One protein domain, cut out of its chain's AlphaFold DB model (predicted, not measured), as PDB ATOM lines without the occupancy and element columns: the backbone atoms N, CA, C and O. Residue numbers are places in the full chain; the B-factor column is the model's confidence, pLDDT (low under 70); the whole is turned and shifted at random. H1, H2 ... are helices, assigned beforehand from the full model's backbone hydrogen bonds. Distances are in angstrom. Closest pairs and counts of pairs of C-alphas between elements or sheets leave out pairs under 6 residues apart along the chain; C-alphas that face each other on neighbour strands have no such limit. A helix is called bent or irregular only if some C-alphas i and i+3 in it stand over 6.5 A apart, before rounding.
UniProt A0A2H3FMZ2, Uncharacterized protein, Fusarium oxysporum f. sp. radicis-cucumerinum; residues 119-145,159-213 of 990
ATOM      1  N   GLY A 119     -16.032 -14.653  55.457       65.62
ATOM      2  CA  GLY A 119     -14.720 -14.705  54.792       65.62
ATOM      3  C   GLY A 119     -14.705 -13.948  53.460       65.62
ATOM      4  O   GLY A 119     -15.747 -13.796  52.824       65.62
ATOM      5  N   ARG A 120     -13.529 -13.515  52.978       70.88
ATOM      6  CA  ARG A 120     -13.446 -12.843  51.670       70.88
ATOM      7  C   ARG A 120     -13.777 -13.835  50.553       70.88
ATOM      8  O   ARG A 120     -13.317 -14.978  50.557       70.88
ATOM      9  N   LEU A 121     -14.507 -13.379  49.534       76.06
ATOM     10  CA  LEU A 121     -14.843 -14.210  48.368       76.06
ATOM     11  C   LEU A 121     -13.595 -14.769  47.658       76.06
ATOM     12  O   LEU A 121     -13.581 -15.915  47.208       76.06
ATOM     13  N   SER A 122     -12.511 -13.990  47.611       76.69
ATOM     14  CA  SER A 122     -11.244 -14.405  46.996       76.69
ATOM     15  C   SER A 122     -10.481 -15.490  47.764       76.69
ATOM     16  O   SER A 122      -9.551 -16.067  47.198       76.69
ATOM     17  N   ASP A 123     -10.883 -15.811  48.998       76.00
ATOM     18  CA  ASP A 123     -10.261 -16.877  49.790       76.00
ATOM     19  C   ASP A 123     -10.779 -18.271  49.389       76.00
ATOM     20  O   ASP A 123     -10.057 -19.259  49.511       76.00
ATOM     21  N   HIS A 124     -12.011 -18.367  48.867       77.19
ATOM     22  CA  HIS A 124     -12.639 -19.645  48.498       77.19
ATOM     23  C   HIS A 124     -12.980 -19.766  47.004       77.19
ATOM     24  O   HIS A 124     -12.986 -20.876  46.460       77.19
ATOM     25  N   VAL A 125     -13.200 -18.651  46.301       84.94
ATOM     26  CA  VAL A 125     -13.351 -18.636  44.843       84.94
ATOM     27  C   VAL A 125     -11.992 -18.397  44.190       84.94
ATOM     28  O   VAL A 125     -11.302 -17.418  44.456       84.94
ATOM     29  N   ARG A 126     -11.598 -19.283  43.271       88.38
ATOM     30  CA  ARG A 126     -10.344 -19.136  42.517       88.38
ATOM     31  C   ARG A 126     -10.507 -18.131  41.376       88.38
ATOM     32  O   ARG A 126     -11.483 -18.207  40.634       88.38
ATOM     33  N   LEU A 127      -9.478 -17.311  41.136       87.75
ATOM     34  CA  LEU A 127      -9.430 -16.379  39.995       87.75
ATOM     35  C   LEU A 127      -9.724 -17.069  38.653       87.75
ATOM     36  O   LEU A 127     -10.398 -16.494  37.810       87.75
ATOM     37  N   GLY A 128      -9.280 -18.317  38.466       87.06
ATOM     38  CA  GLY A 128      -9.536 -19.064  37.229       87.06
ATOM     39  C   GLY A 128     -11.024 -19.277  36.922       87.06
ATOM     40  O   GLY A 128     -11.400 -19.277  35.756       87.06
ATOM     41  N   PHE A 129     -11.879 -19.398  37.944       91.38
ATOM     42  CA  PHE A 129     -13.331 -19.474  37.749       91.38
ATOM     43  C   PHE A 129     -13.903 -18.120  37.317       91.38
ATOM     44  O   PHE A 129     -14.662 -18.051  36.354       91.38
ATOM     45  N   ALA A 130     -13.502 -17.036  37.988       90.38
ATOM     46  CA  ALA A 130     -13.935 -15.684  37.634       90.38
ATOM     47  C   ALA A 130     -13.496 -15.300  36.212       90.38
ATOM     48  O   ALA A 130     -14.276 -14.750  35.443       90.38
ATOM     49  N   GLU A 131     -12.268 -15.658  35.836       91.69
ATOM     50  CA  GLU A 131     -11.730 -15.451  34.493       91.69
ATOM     51  C   GLU A 131     -12.490 -16.263  33.432       91.69
ATOM     52  O   GLU A 131     -12.797 -15.739  32.361       91.69
ATOM     53  N   TYR A 132     -12.850 -17.515  33.735       92.38
ATOM     54  CA  TYR A 132     -13.692 -18.334  32.862       92.38
ATOM     55  C   TYR A 132     -15.068 -17.694  32.643       92.38
ATOM     56  O   TYR A 132     -15.478 -17.513  31.497       92.38
ATOM     57  N   LYS A 133     -15.744 -17.269  33.717       93.25
ATOM     58  CA  LYS A 133     -17.058 -16.615  33.637       93.25
ATOM     59  C   LYS A 133     -17.011 -15.258  32.944       93.25
ATOM     60  O   LYS A 133     -17.906 -14.933  32.172       93.25
ATOM     61  N   TYR A 134     -15.934 -14.500  33.131       92.25
ATOM     62  CA  TYR A 134     -15.694 -13.269  32.383       92.25
ATOM     63  C   TYR A 134     -15.578 -13.527  30.871       92.25
ATOM     64  O   TYR A 134     -16.194 -12.823  30.074       92.25
ATOM     65  N   ARG A 135     -14.849 -14.573  30.463       91.19
ATOM     66  CA  ARG A 135     -14.753 -14.975  29.050       91.19
ATOM     67  C   ARG A 135     -16.071 -15.487  28.489       91.19
ATOM     68  O   ARG A 135     -16.391 -15.176  27.349       91.19
ATOM     69  N   GLU A 136     -16.818 -16.254  29.273       91.81
ATOM     70  CA  GLU A 136     -18.137 -16.752  28.885       91.81
ATOM     71  C   GLU A 136     -19.116 -15.598  28.628       91.81
ATOM     72  O   GLU A 136     -19.821 -15.610  27.624       91.81
ATOM     73  N   LEU A 137     -19.094 -14.553  29.465       89.50
ATOM     74  CA  LEU A 137     -19.878 -13.337  29.234       89.50
ATOM     75  C   LEU A 137     -19.461 -12.596  27.958       89.50
ATOM     76  O   LEU A 137     -20.329 -12.139  27.218       89.50
ATOM     77  N   ILE A 138     -18.158 -12.478  27.680       88.31
ATOM     78  CA  ILE A 138     -17.678 -11.857  26.433       88.31
ATOM     79  C   ILE A 138     -18.145 -12.667  25.220       88.31
ATOM     80  O   ILE A 138     -18.702 -12.091  24.291       88.31
ATOM     81  N   ALA A 139     -17.981 -13.991  25.251       87.94
ATOM     82  CA  ALA A 139     -18.426 -14.869  24.174       87.94
ATOM     83  C   ALA A 139     -19.945 -14.772  23.960       87.94
ATOM     84  O   ALA A 139     -20.402 -14.689  22.825       87.94
ATOM     85  N   TRP A 140     -20.731 -14.704  25.039       88.12
ATOM     86  CA  TRP A 140     -22.166 -14.439  24.948       88.12
ATOM     87  C   TRP A 140     -22.452 -13.098  24.254       88.12
ATOM     88  O   TRP A 140     -23.250 -13.061  23.319       88.12
ATOM     89  N   ALA A 141     -21.761 -12.020  24.638       83.38
ATOM     90  CA  ALA A 141     -21.946 -10.702  24.029       83.38
ATOM     91  C   ALA A 141     -21.604 -10.684  22.524       83.38
ATOM     92  O   ALA A 141     -22.276 -10.001  21.755       83.38
ATOM     93  N   GLU A 142     -20.608 -11.462  22.089       82.50
ATOM     94  CA  GLU A 142     -20.240 -11.622  20.673       82.50
ATOM     95  C   GLU A 142     -21.281 -12.413  19.861       82.50
ATOM     96  O   GLU A 142     -21.364 -12.253  18.645       82.50
ATOM     97  N   THR A 143     -22.099 -13.247  20.513       80.25
ATOM     98  CA  THR A 143     -23.139 -14.059  19.850       80.25
ATOM     99  C   THR A 143     -24.478 -13.334  19.669       80.25
ATOM    100  O   THR A 143     -25.410 -13.906  19.102       80.25
ATOM    101  N   LEU A 144     -24.593 -12.083  20.132       77.88
ATOM    102  CA  LEU A 144     -25.833 -11.311  20.044       77.88
ATOM    103  C   LEU A 144     -26.153 -10.899  18.587       77.88
ATOM    104  O   LEU A 144     -25.281 -10.384  17.884       77.88
ATOM    105  N   PRO A 145     -27.403 -11.083  18.115       69.44
ATOM    106  CA  PRO A 145     -27.857 -10.640  16.797       69.44
ATOM    107  C   PRO A 145     -27.598  -9.158  16.490       69.44
ATOM    108  O   PRO A 145     -27.673  -8.293  17.362       69.44
ATOM    109  N   LEU A 159     -34.800  -0.651  24.776       53.84
ATOM    110  CA  LEU A 159     -34.495   0.024  26.050       53.84
ATOM    111  C   LEU A 159     -34.176  -0.992  27.146       53.84
ATOM    112  O   LEU A 159     -33.245  -0.768  27.919       53.84
ATOM    113  N   THR A 160     -34.867  -2.138  27.146       51.06
ATOM    114  CA  THR A 160     -34.550  -3.285  28.004       51.06
ATOM    115  C   THR A 160     -33.139  -3.810  27.717       51.06
ATOM    116  O   THR A 160     -32.425  -4.185  28.646       51.06
ATOM    117  N   PHE A 161     -32.679  -3.745  26.463       53.97
ATOM    118  CA  PHE A 161     -31.304  -4.078  26.068       53.97
ATOM    119  C   PHE A 161     -30.263  -3.033  26.459       53.97
ATOM    120  O   PHE A 161     -29.114  -3.382  26.735       53.97
ATOM    121  N   GLN A 162     -30.632  -1.756  26.535       57.75
ATOM    122  CA  GLN A 162     -29.744  -0.749  27.103       57.75
ATOM    123  C   GLN A 162     -29.543  -0.990  28.604       57.75
ATOM    124  O   GLN A 162     -28.407  -0.931  29.076       57.75
ATOM    125  N   THR A 163     -30.593  -1.393  29.327       58.56
ATOM    126  CA  THR A 163     -30.452  -1.970  30.674       58.56
ATOM    127  C   THR A 163     -29.681  -3.288  30.675       58.56
ATOM    128  O   THR A 163     -28.898  -3.496  31.587       58.56
ATOM    129  N   ALA A 164     -29.784  -4.139  29.650       66.94
ATOM    130  CA  ALA A 164     -28.974  -5.359  29.556       66.94
ATOM    131  C   ALA A 164     -27.479  -5.063  29.353       66.94
ATOM    132  O   ALA A 164     -26.642  -5.725  29.951       66.94
ATOM    133  N   SER A 165     -27.127  -4.031  28.581       74.50
ATOM    134  CA  SER A 165     -25.742  -3.546  28.452       74.50
ATOM    135  C   SER A 165     -25.224  -3.000  29.783       74.50
ATOM    136  O   SER A 165     -24.067  -3.203  30.145       74.50
ATOM    137  N   ILE A 166     -26.094  -2.323  30.538       81.44
ATOM    138  CA  ILE A 166     -25.806  -1.897  31.905       81.44
ATOM    139  C   ILE A 166     -25.588  -3.127  32.807       81.44
ATOM    140  O   ILE A 166     -24.563  -3.214  33.477       81.44
ATOM    141  N   TRP A 167     -26.484  -4.118  32.781       84.06
ATOM    142  CA  TRP A 167     -26.377  -5.352  33.566       84.06
ATOM    143  C   TRP A 167     -25.160  -6.194  33.197       84.06
ATOM    144  O   TRP A 167     -24.545  -6.770  34.088       84.06
ATOM    145  N   PHE A 168     -24.764  -6.217  31.926       88.19
ATOM    146  CA  PHE A 168     -23.546  -6.868  31.456       88.19
ATOM    147  C   PHE A 168     -22.315  -6.311  32.170       88.19
ATOM    148  O   PHE A 168     -21.549  -7.063  32.772       88.19
ATOM    149  N   HIS A 169     -22.153  -4.986  32.188       89.81
ATOM    150  CA  HIS A 169     -21.042  -4.389  32.918       89.81
ATOM    151  C   HIS A 169     -21.202  -4.526  34.435       89.81
ATOM    152  O   HIS A 169     -20.207  -4.782  35.104       89.81
ATOM    153  N   CYS A 170     -22.416  -4.434  34.989       89.19
ATOM    154  CA  CYS A 170     -22.654  -4.711  36.411       89.19
ATOM    155  C   CYS A 170     -22.201  -6.125  36.803       89.19
ATOM    156  O   CYS A 170     -21.528  -6.283  37.819       89.19
ATOM    157  N   ALA A 171     -22.502  -7.127  35.975       89.44
ATOM    158  CA  ALA A 171     -22.076  -8.505  36.172       89.44
ATOM    159  C   ALA A 171     -20.553  -8.660  36.101       89.44
ATOM    160  O   ALA A 171     -19.972  -9.340  36.945       89.44
ATOM    161  N   ILE A 172     -19.887  -7.996  35.148       91.44
ATOM    162  CA  ILE A 172     -18.417  -7.970  35.096       91.44
ATOM    163  C   ILE A 172     -17.849  -7.390  36.394       91.44
ATOM    164  O   ILE A 172     -16.900  -7.949  36.948       91.44
ATOM    165  N   LEU A 173     -18.429  -6.294  36.899       90.62
ATOM    166  CA  LEU A 173     -18.001  -5.712  38.168       90.62
ATOM    167  C   LEU A 173     -18.186  -6.700  39.322       90.62
ATOM    168  O   LEU A 173     -17.262  -6.845  40.112       90.62
ATOM    169  N   ASP A 174     -19.311  -7.409  39.415       87.56
ATOM    170  CA  ASP A 174     -19.549  -8.372  40.501       87.56
ATOM    171  C   ASP A 174     -18.634  -9.605  40.429       87.56
ATOM    172  O   ASP A 174     -18.143 -10.057  41.462       87.56
ATOM    173  N   ILE A 175     -18.334 -10.109  39.227       90.31
ATOM    174  CA  ILE A 175     -17.409 -11.237  39.019       90.31
ATOM    175  C   ILE A 175     -15.970 -10.843  39.380       90.31
ATOM    176  O   ILE A 175     -15.237 -11.615  39.996       90.31
ATOM    177  N   LEU A 176     -15.530  -9.646  38.985       91.12
ATOM    178  CA  LEU A 176     -14.124  -9.254  39.110       91.12
ATOM    179  C   LEU A 176     -13.800  -8.499  40.405       91.12
ATOM    180  O   LEU A 176     -12.648  -8.555  40.843       91.12
ATOM    181  N   ARG A 177     -14.778  -7.836  41.048       88.88
ATOM    182  CA  ARG A 177     -14.585  -7.037  42.279       88.88
ATOM    183  C   ARG A 177     -13.765  -7.771  43.345       88.88
ATOM    184  O   ARG A 177     -12.793  -7.169  43.809       88.88
ATOM    185  N   PRO A 178     -14.052  -9.044  43.698       87.69
ATOM    186  CA  PRO A 178     -13.323  -9.748  44.758       87.69
ATOM    187  C   PRO A 178     -11.822  -9.933  44.503       87.69
ATOM    188  O   PRO A 178     -11.059 -10.178  45.438       87.69
ATOM    189  N   PHE A 179     -11.401  -9.843  43.240       88.38
ATOM    190  CA  PHE A 179     -10.032 -10.106  42.798       88.38
ATOM    191  C   PHE A 179      -9.230  -8.839  42.500       88.38
ATOM    192  O   PHE A 179      -8.056  -8.947  42.147       88.38
ATOM    193  N   THR A 180      -9.835  -7.662  42.665       87.25
ATOM    194  CA  THR A 180      -9.129  -6.381  42.555       87.25
ATOM    195  C   THR A 180      -8.102  -6.221  43.678       87.25
ATOM    196  O   THR A 180      -8.272  -6.744  44.787       87.25
ATOM    197  N   ALA A 181      -7.024  -5.484  43.403       82.75
ATOM    198  CA  ALA A 181      -5.970  -5.195  44.372       82.75
ATOM    199  C   ALA A 181      -6.545  -4.541  45.638       82.75
ATOM    200  O   ALA A 181      -6.215  -4.940  46.757       82.75
ATOM    201  N   THR A 182      -7.494  -3.616  45.463       78.69
ATOM    202  CA  THR A 182      -8.157  -2.907  46.561       78.69
ATOM    203  C   THR A 182      -9.006  -3.826  47.437       78.69
ATOM    204  O   THR A 182      -8.841  -3.808  48.655       78.69
ATOM    205  N   ALA A 183      -9.858  -4.679  46.853       77.25
ATOM    206  CA  ALA A 183     -10.689  -5.609  47.626       77.25
ATOM    207  C   ALA A 183      -9.850  -6.646  48.395       77.25
ATOM    208  O   ALA A 183     -10.209  -7.070  49.491       77.25
ATOM    209  N   ARG A 184      -8.694  -7.024  47.840       80.50
ATOM    210  CA  ARG A 184      -7.732  -7.929  48.482       80.50
ATOM    211  C   ARG A 184      -6.823  -7.242  49.499       80.50
ATOM    212  O   ARG A 184      -6.078  -7.938  50.186       80.50
ATOM    213  N   SER A 185      -6.854  -5.913  49.607       76.88
ATOM    214  CA  SER A 185      -5.872  -5.139  50.381       76.88
ATOM    215  C   SER A 185      -4.422  -5.466  49.973       76.88
ATOM    216  O   SER A 185      -3.533  -5.546  50.819       76.88
ATOM    217  N   ALA A 186      -4.190  -5.717  48.682       79.31
ATOM    218  CA  ALA A 186      -2.898  -6.110  48.130       79.31
ATOM    219  C   ALA A 186      -2.280  -4.963  47.307       79.31
ATOM    220  O   ALA A 186      -3.010  -4.235  46.637       79.31
ATOM    221  N   PRO A 187      -0.945  -4.807  47.300       73.00
ATOM    222  CA  PRO A 187      -0.281  -3.720  46.577       73.00
ATOM    223  C   PRO A 187      -0.216  -3.935  45.055       73.00
ATOM    224  O   PRO A 187       0.043  -2.986  44.320       73.00
ATOM    225  N   THR A 188      -0.422  -5.164  44.568       78.44
ATOM    226  CA  THR A 188      -0.272  -5.530  43.152       78.44
ATOM    227  C   THR A 188      -1.515  -6.230  42.599       78.44
ATOM    228  O   THR A 188      -2.157  -7.033  43.279       78.44
ATOM    229  N   SER A 189      -1.836  -5.935  41.334       82.44
ATOM    230  CA  SER A 189      -2.910  -6.586  40.577       82.44
ATOM    231  C   SER A 189      -2.537  -8.019  40.196       82.44
ATOM    232  O   SER A 189      -1.385  -8.296  39.851       82.44
ATOM    233  N   LEU A 190      -3.516  -8.922  40.173       83.44
ATOM    234  CA  LEU A 190      -3.316 -10.282  39.664       83.44
ATOM    235  C   LEU A 190      -3.345 -10.300  38.126       83.44
ATOM    236  O   LEU A 190      -4.239  -9.691  37.544       83.44
ATOM    237  N   PRO A 191      -2.439 -11.014  37.440       85.19
ATOM    238  CA  PRO A 191      -2.549 -11.197  35.997       85.19
ATOM    239  C   PRO A 191      -3.632 -12.231  35.661       85.19
ATOM    240  O   PRO A 191      -3.761 -13.253  36.344       85.19
ATOM    241  N   PHE A 192      -4.371 -12.001  34.577       86.00
ATOM    242  CA  PHE A 192      -5.162 -13.057  33.946       86.00
ATOM    243  C   PHE A 192      -4.241 -14.098  33.298       86.00
ATOM    244  O   PHE A 192      -3.168 -13.765  32.794       86.00
ATOM    245  N   LYS A 193      -4.639 -15.376  33.318       82.19
ATOM    246  CA  LYS A 193      -3.799 -16.479  32.814       82.19
ATOM    247  C   LYS A 193      -4.084 -16.862  31.365       82.19
ATOM    248  O   LYS A 193      -3.235 -17.470  30.723       82.19
ATOM    249  N   THR A 194      -5.275 -16.560  30.866       81.00
ATOM    250  CA  THR A 194      -5.779 -17.032  29.572       81.00
ATOM    251  C   THR A 194      -5.824 -15.954  28.494       81.00
ATOM    252  O   THR A 194      -6.070 -16.270  27.333       81.00
ATOM    253  N   PHE A 195      -5.549 -14.695  28.843       77.81
ATOM    254  CA  PHE A 195      -5.461 -13.584  27.898       77.81
ATOM    255  C   PHE A 195      -4.007 -13.353  27.463       77.81
ATOM    256  O   PHE A 195      -3.102 -13.281  28.289       77.81
ATOM    257  N   SER A 196      -3.776 -13.168  26.160       67.81
ATOM    258  CA  SER A 196      -2.428 -12.989  25.589       67.81
ATOM    259  C   SER A 196      -1.754 -11.656  25.958       67.81
ATOM    260  O   SER A 196      -0.557 -11.481  25.736       67.81
ATOM    261  N   CYS A 197      -2.507 -10.689  26.496       74.12
ATOM    262  CA  CYS A 197      -1.995  -9.362  26.832       74.12
ATOM    263  C   CYS A 197      -1.363  -9.336  28.230       74.12
ATOM    264  O   CYS A 197      -2.030  -9.608  29.228       74.12
ATOM    265  N   LYS A 198      -0.093  -8.918  28.318       64.81
ATOM    266  CA  LYS A 198       0.685  -8.868  29.573       64.81
ATOM    267  C   LYS A 198       0.111  -7.927  30.645       64.81
ATOM    268  O   LYS A 198       0.404  -8.119  31.819       64.81
ATOM    269  N   ASN A 199      -0.722  -6.958  30.256       68.62
ATOM    270  CA  ASN A 199      -1.347  -5.982  31.163       68.62
ATOM    271  C   ASN A 199      -2.815  -6.324  31.494       68.62
ATOM    272  O   ASN A 199      -3.551  -5.492  32.037       68.62
ATOM    273  N   SER A 200      -3.269  -7.525  31.123       82.56
ATOM    274  CA  SER A 200      -4.627  -7.982  31.402       82.56
ATOM    275  C   SER A 200      -4.741  -8.441  32.862       82.56
ATOM    276  O   SER A 200      -4.057  -9.359  33.312       82.56
ATOM    277  N   SER A 201      -5.584  -7.749  33.626       89.12
ATOM    278  CA  SER A 201      -5.824  -8.006  35.048       89.12
ATOM    279  C   SER A 201      -7.297  -7.761  35.396       89.12
ATOM    280  O   SER A 201      -7.969  -7.017  34.662       89.12
ATOM    281  N   PRO A 202      -7.807  -8.325  36.511       89.31
ATOM    282  CA  PRO A 202      -9.122  -7.986  37.042       89.31
ATOM    283  C   PRO A 202      -9.296  -6.481  37.241       89.31
ATOM    284  O   PRO A 202     -10.324  -5.946  36.848       89.31
ATOM    285  N   ASP A 203      -8.280  -5.781  37.757       88.62
ATOM    286  CA  ASP A 203      -8.302  -4.328  37.967       88.62
ATOM    287  C   ASP A 203      -8.474  -3.548  36.652       88.62
ATOM    288  O   ASP A 203      -9.299  -2.634  36.576       88.62
ATOM    289  N   THR A 204      -7.757  -3.934  35.589       89.12
ATOM    290  CA  THR A 204      -7.871  -3.294  34.266       89.12
ATOM    291  C   THR A 204      -9.276  -3.481  33.680       89.12
ATOM    292  O   THR A 204      -9.883  -2.520  33.206       89.12
ATOM    293  N   ALA A 205      -9.813  -4.705  33.727       89.81
ATOM    294  CA  ALA A 205     -11.142  -5.024  33.197       89.81
ATOM    295  C   ALA A 205     -12.277  -4.403  34.034       89.81
ATOM    296  O   ALA A 205     -13.255  -3.891  33.478       89.81
ATOM    297  N   TYR A 206     -12.111  -4.377  35.359       90.88
ATOM    298  CA  TYR A 206     -13.008  -3.701  36.293       90.88
ATOM    299  C   TYR A 206     -13.068  -2.201  35.988       90.88
ATOM    300  O   TYR A 206     -14.146  -1.667  35.731       90.88
ATOM    301  N   LYS A 207     -11.913  -1.528  35.896       89.19
ATOM    302  CA  LYS A 207     -11.837  -0.092  35.580       89.19
ATOM    303  C   LYS A 207     -12.431   0.238  34.208       89.19
ATOM    304  O   LYS A 207     -13.160   1.222  34.079       89.19
ATOM    305  N   ALA A 208     -12.175  -0.592  33.196       89.94
ATOM    306  CA  ALA A 208     -12.772  -0.427  31.870       89.94
ATOM    307  C   ALA A 208     -14.310  -0.499  31.919       89.94
ATOM    308  O   ALA A 208     -14.987   0.340  31.324       89.94
ATOM    309  N   SER A 209     -14.864  -1.449  32.679       92.56
ATOM    310  CA  SER A 209     -16.315  -1.590  32.845       92.56
ATOM    311  C   SER A 209     -16.936  -0.447  33.650       92.56
ATOM    312  O   SER A 209     -18.014   0.017  33.288       92.56
ATOM    313  N   VAL A 210     -16.251   0.077  34.676       90.19
ATOM    314  CA  VAL A 210     -16.690   1.284  35.406       90.19
ATOM    315  C   VAL A 210     -16.785   2.487  34.464       90.19
ATOM    316  O   VAL A 210     -17.810   3.168  34.442       90.19
ATOM    317  N   ASN A 211     -15.761   2.726  33.640       88.56
ATOM    318  CA  ASN A 211     -15.759   3.836  32.682       88.56
ATOM    319  C   ASN A 211     -16.875   3.702  31.638       88.56
ATOM    320  O   ASN A 211     -17.532   4.683  31.286       88.56
ATOM    321  N   GLN A 212     -17.127   2.481  31.167       87.88
ATOM    322  CA  GLN A 212     -18.210   2.235  30.229       87.88
ATOM    323  C   GLN A 212     -19.586   2.418  30.887       87.88
ATOM    324  O   GLN A 212     -20.471   3.007  30.268       87.88
ATOM    325  N   LEU A 213     -19.763   2.013  32.150       88.31
ATOM    326  CA  LEU A 213     -20.986   2.271  32.919       88.31
ATOM    327  C   LEU A 213     -21.234   3.761  33.150       88.31
ATOM    328  O   LEU A 213     -22.356   4.205  32.911       88.31
TER     329      LEU A 213
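This is residues 119 to 145 and 159 to 213 of the 990 residues of an uncharacterized protein of Fusarium oxysporum f. sp. radicis-cucumerinum (UniProt A0A2H3FMZ2). Three helices, H2, H3 and H4, run roughly side by side with their centres in a triangle; the long H3 packs on both H2 and H4 and runs opposite to each. The short H1 sits at the last residues of H3, whose residues 159 to 164 stick out at its other end, and a long loop of residues 180 to 201 leads from H3 back to H4. The printed part has 82 residues with four named helices, H1 to H4 along the chain, and no named strand: the class is all helix. It is compact, with a radius of gyration of the C-alphas of 13.1 A, and only just elongated, spanning 39 by 26 by 23 A.

H1, residues 121 to 124, and H2, residues 127 to 142, meet only through their tight link. H1 only just touches H3, residues 159 to 179, with 3 pairs of C-alphas within 8 A and with residues 178 to 179 of H3 alone; the closest C-alphas, of Ser 122 and Pro 178, are 5.6 A apart. H2 touches H3 at a shallow tilt of 17 degrees, opposite ways; the closest C-alphas, of Ala 130 and Ile 175, are 5.8 A apart. H3 and H4, residues 202 to 213, form a helical hairpin: they touch at a shallow tilt of 25 degrees, opposite ways, the closest C-alphas being those of His 169 and Ser 209, 5.5 A apart. H2 and H4 are near each other, and H1 and H4 are apart. Every O i to N i+4 pair is within hydrogen-bond range in H2 and H4, and 15 of 17 are in H3; H1 is too short for such a pair.

H1 begins at C-alpha 121, (-14.843, -14.210, 48.368), and is 5.9 A long. H2 is 22.6 A long. H3, 31.3 A, is irregular, with C-alphas 175 and 178 7.2 A apart. H4, 16.2 A, ends at C-alpha 213, (-20.986, 2.271, 32.919).

The C-alphas farthest apart, of Pro 145 and Pro 187, are 41.2 A apart. Residues 146 to 158 are not printed; C-alphas 145 and 159 are 15.6 A apart across the cut. The link from H3 to H4 is long. The mean pLDDT of the printed part is 82.2; residues 119, 145, 159 to 164, 196 and 198 to 199 are under 70.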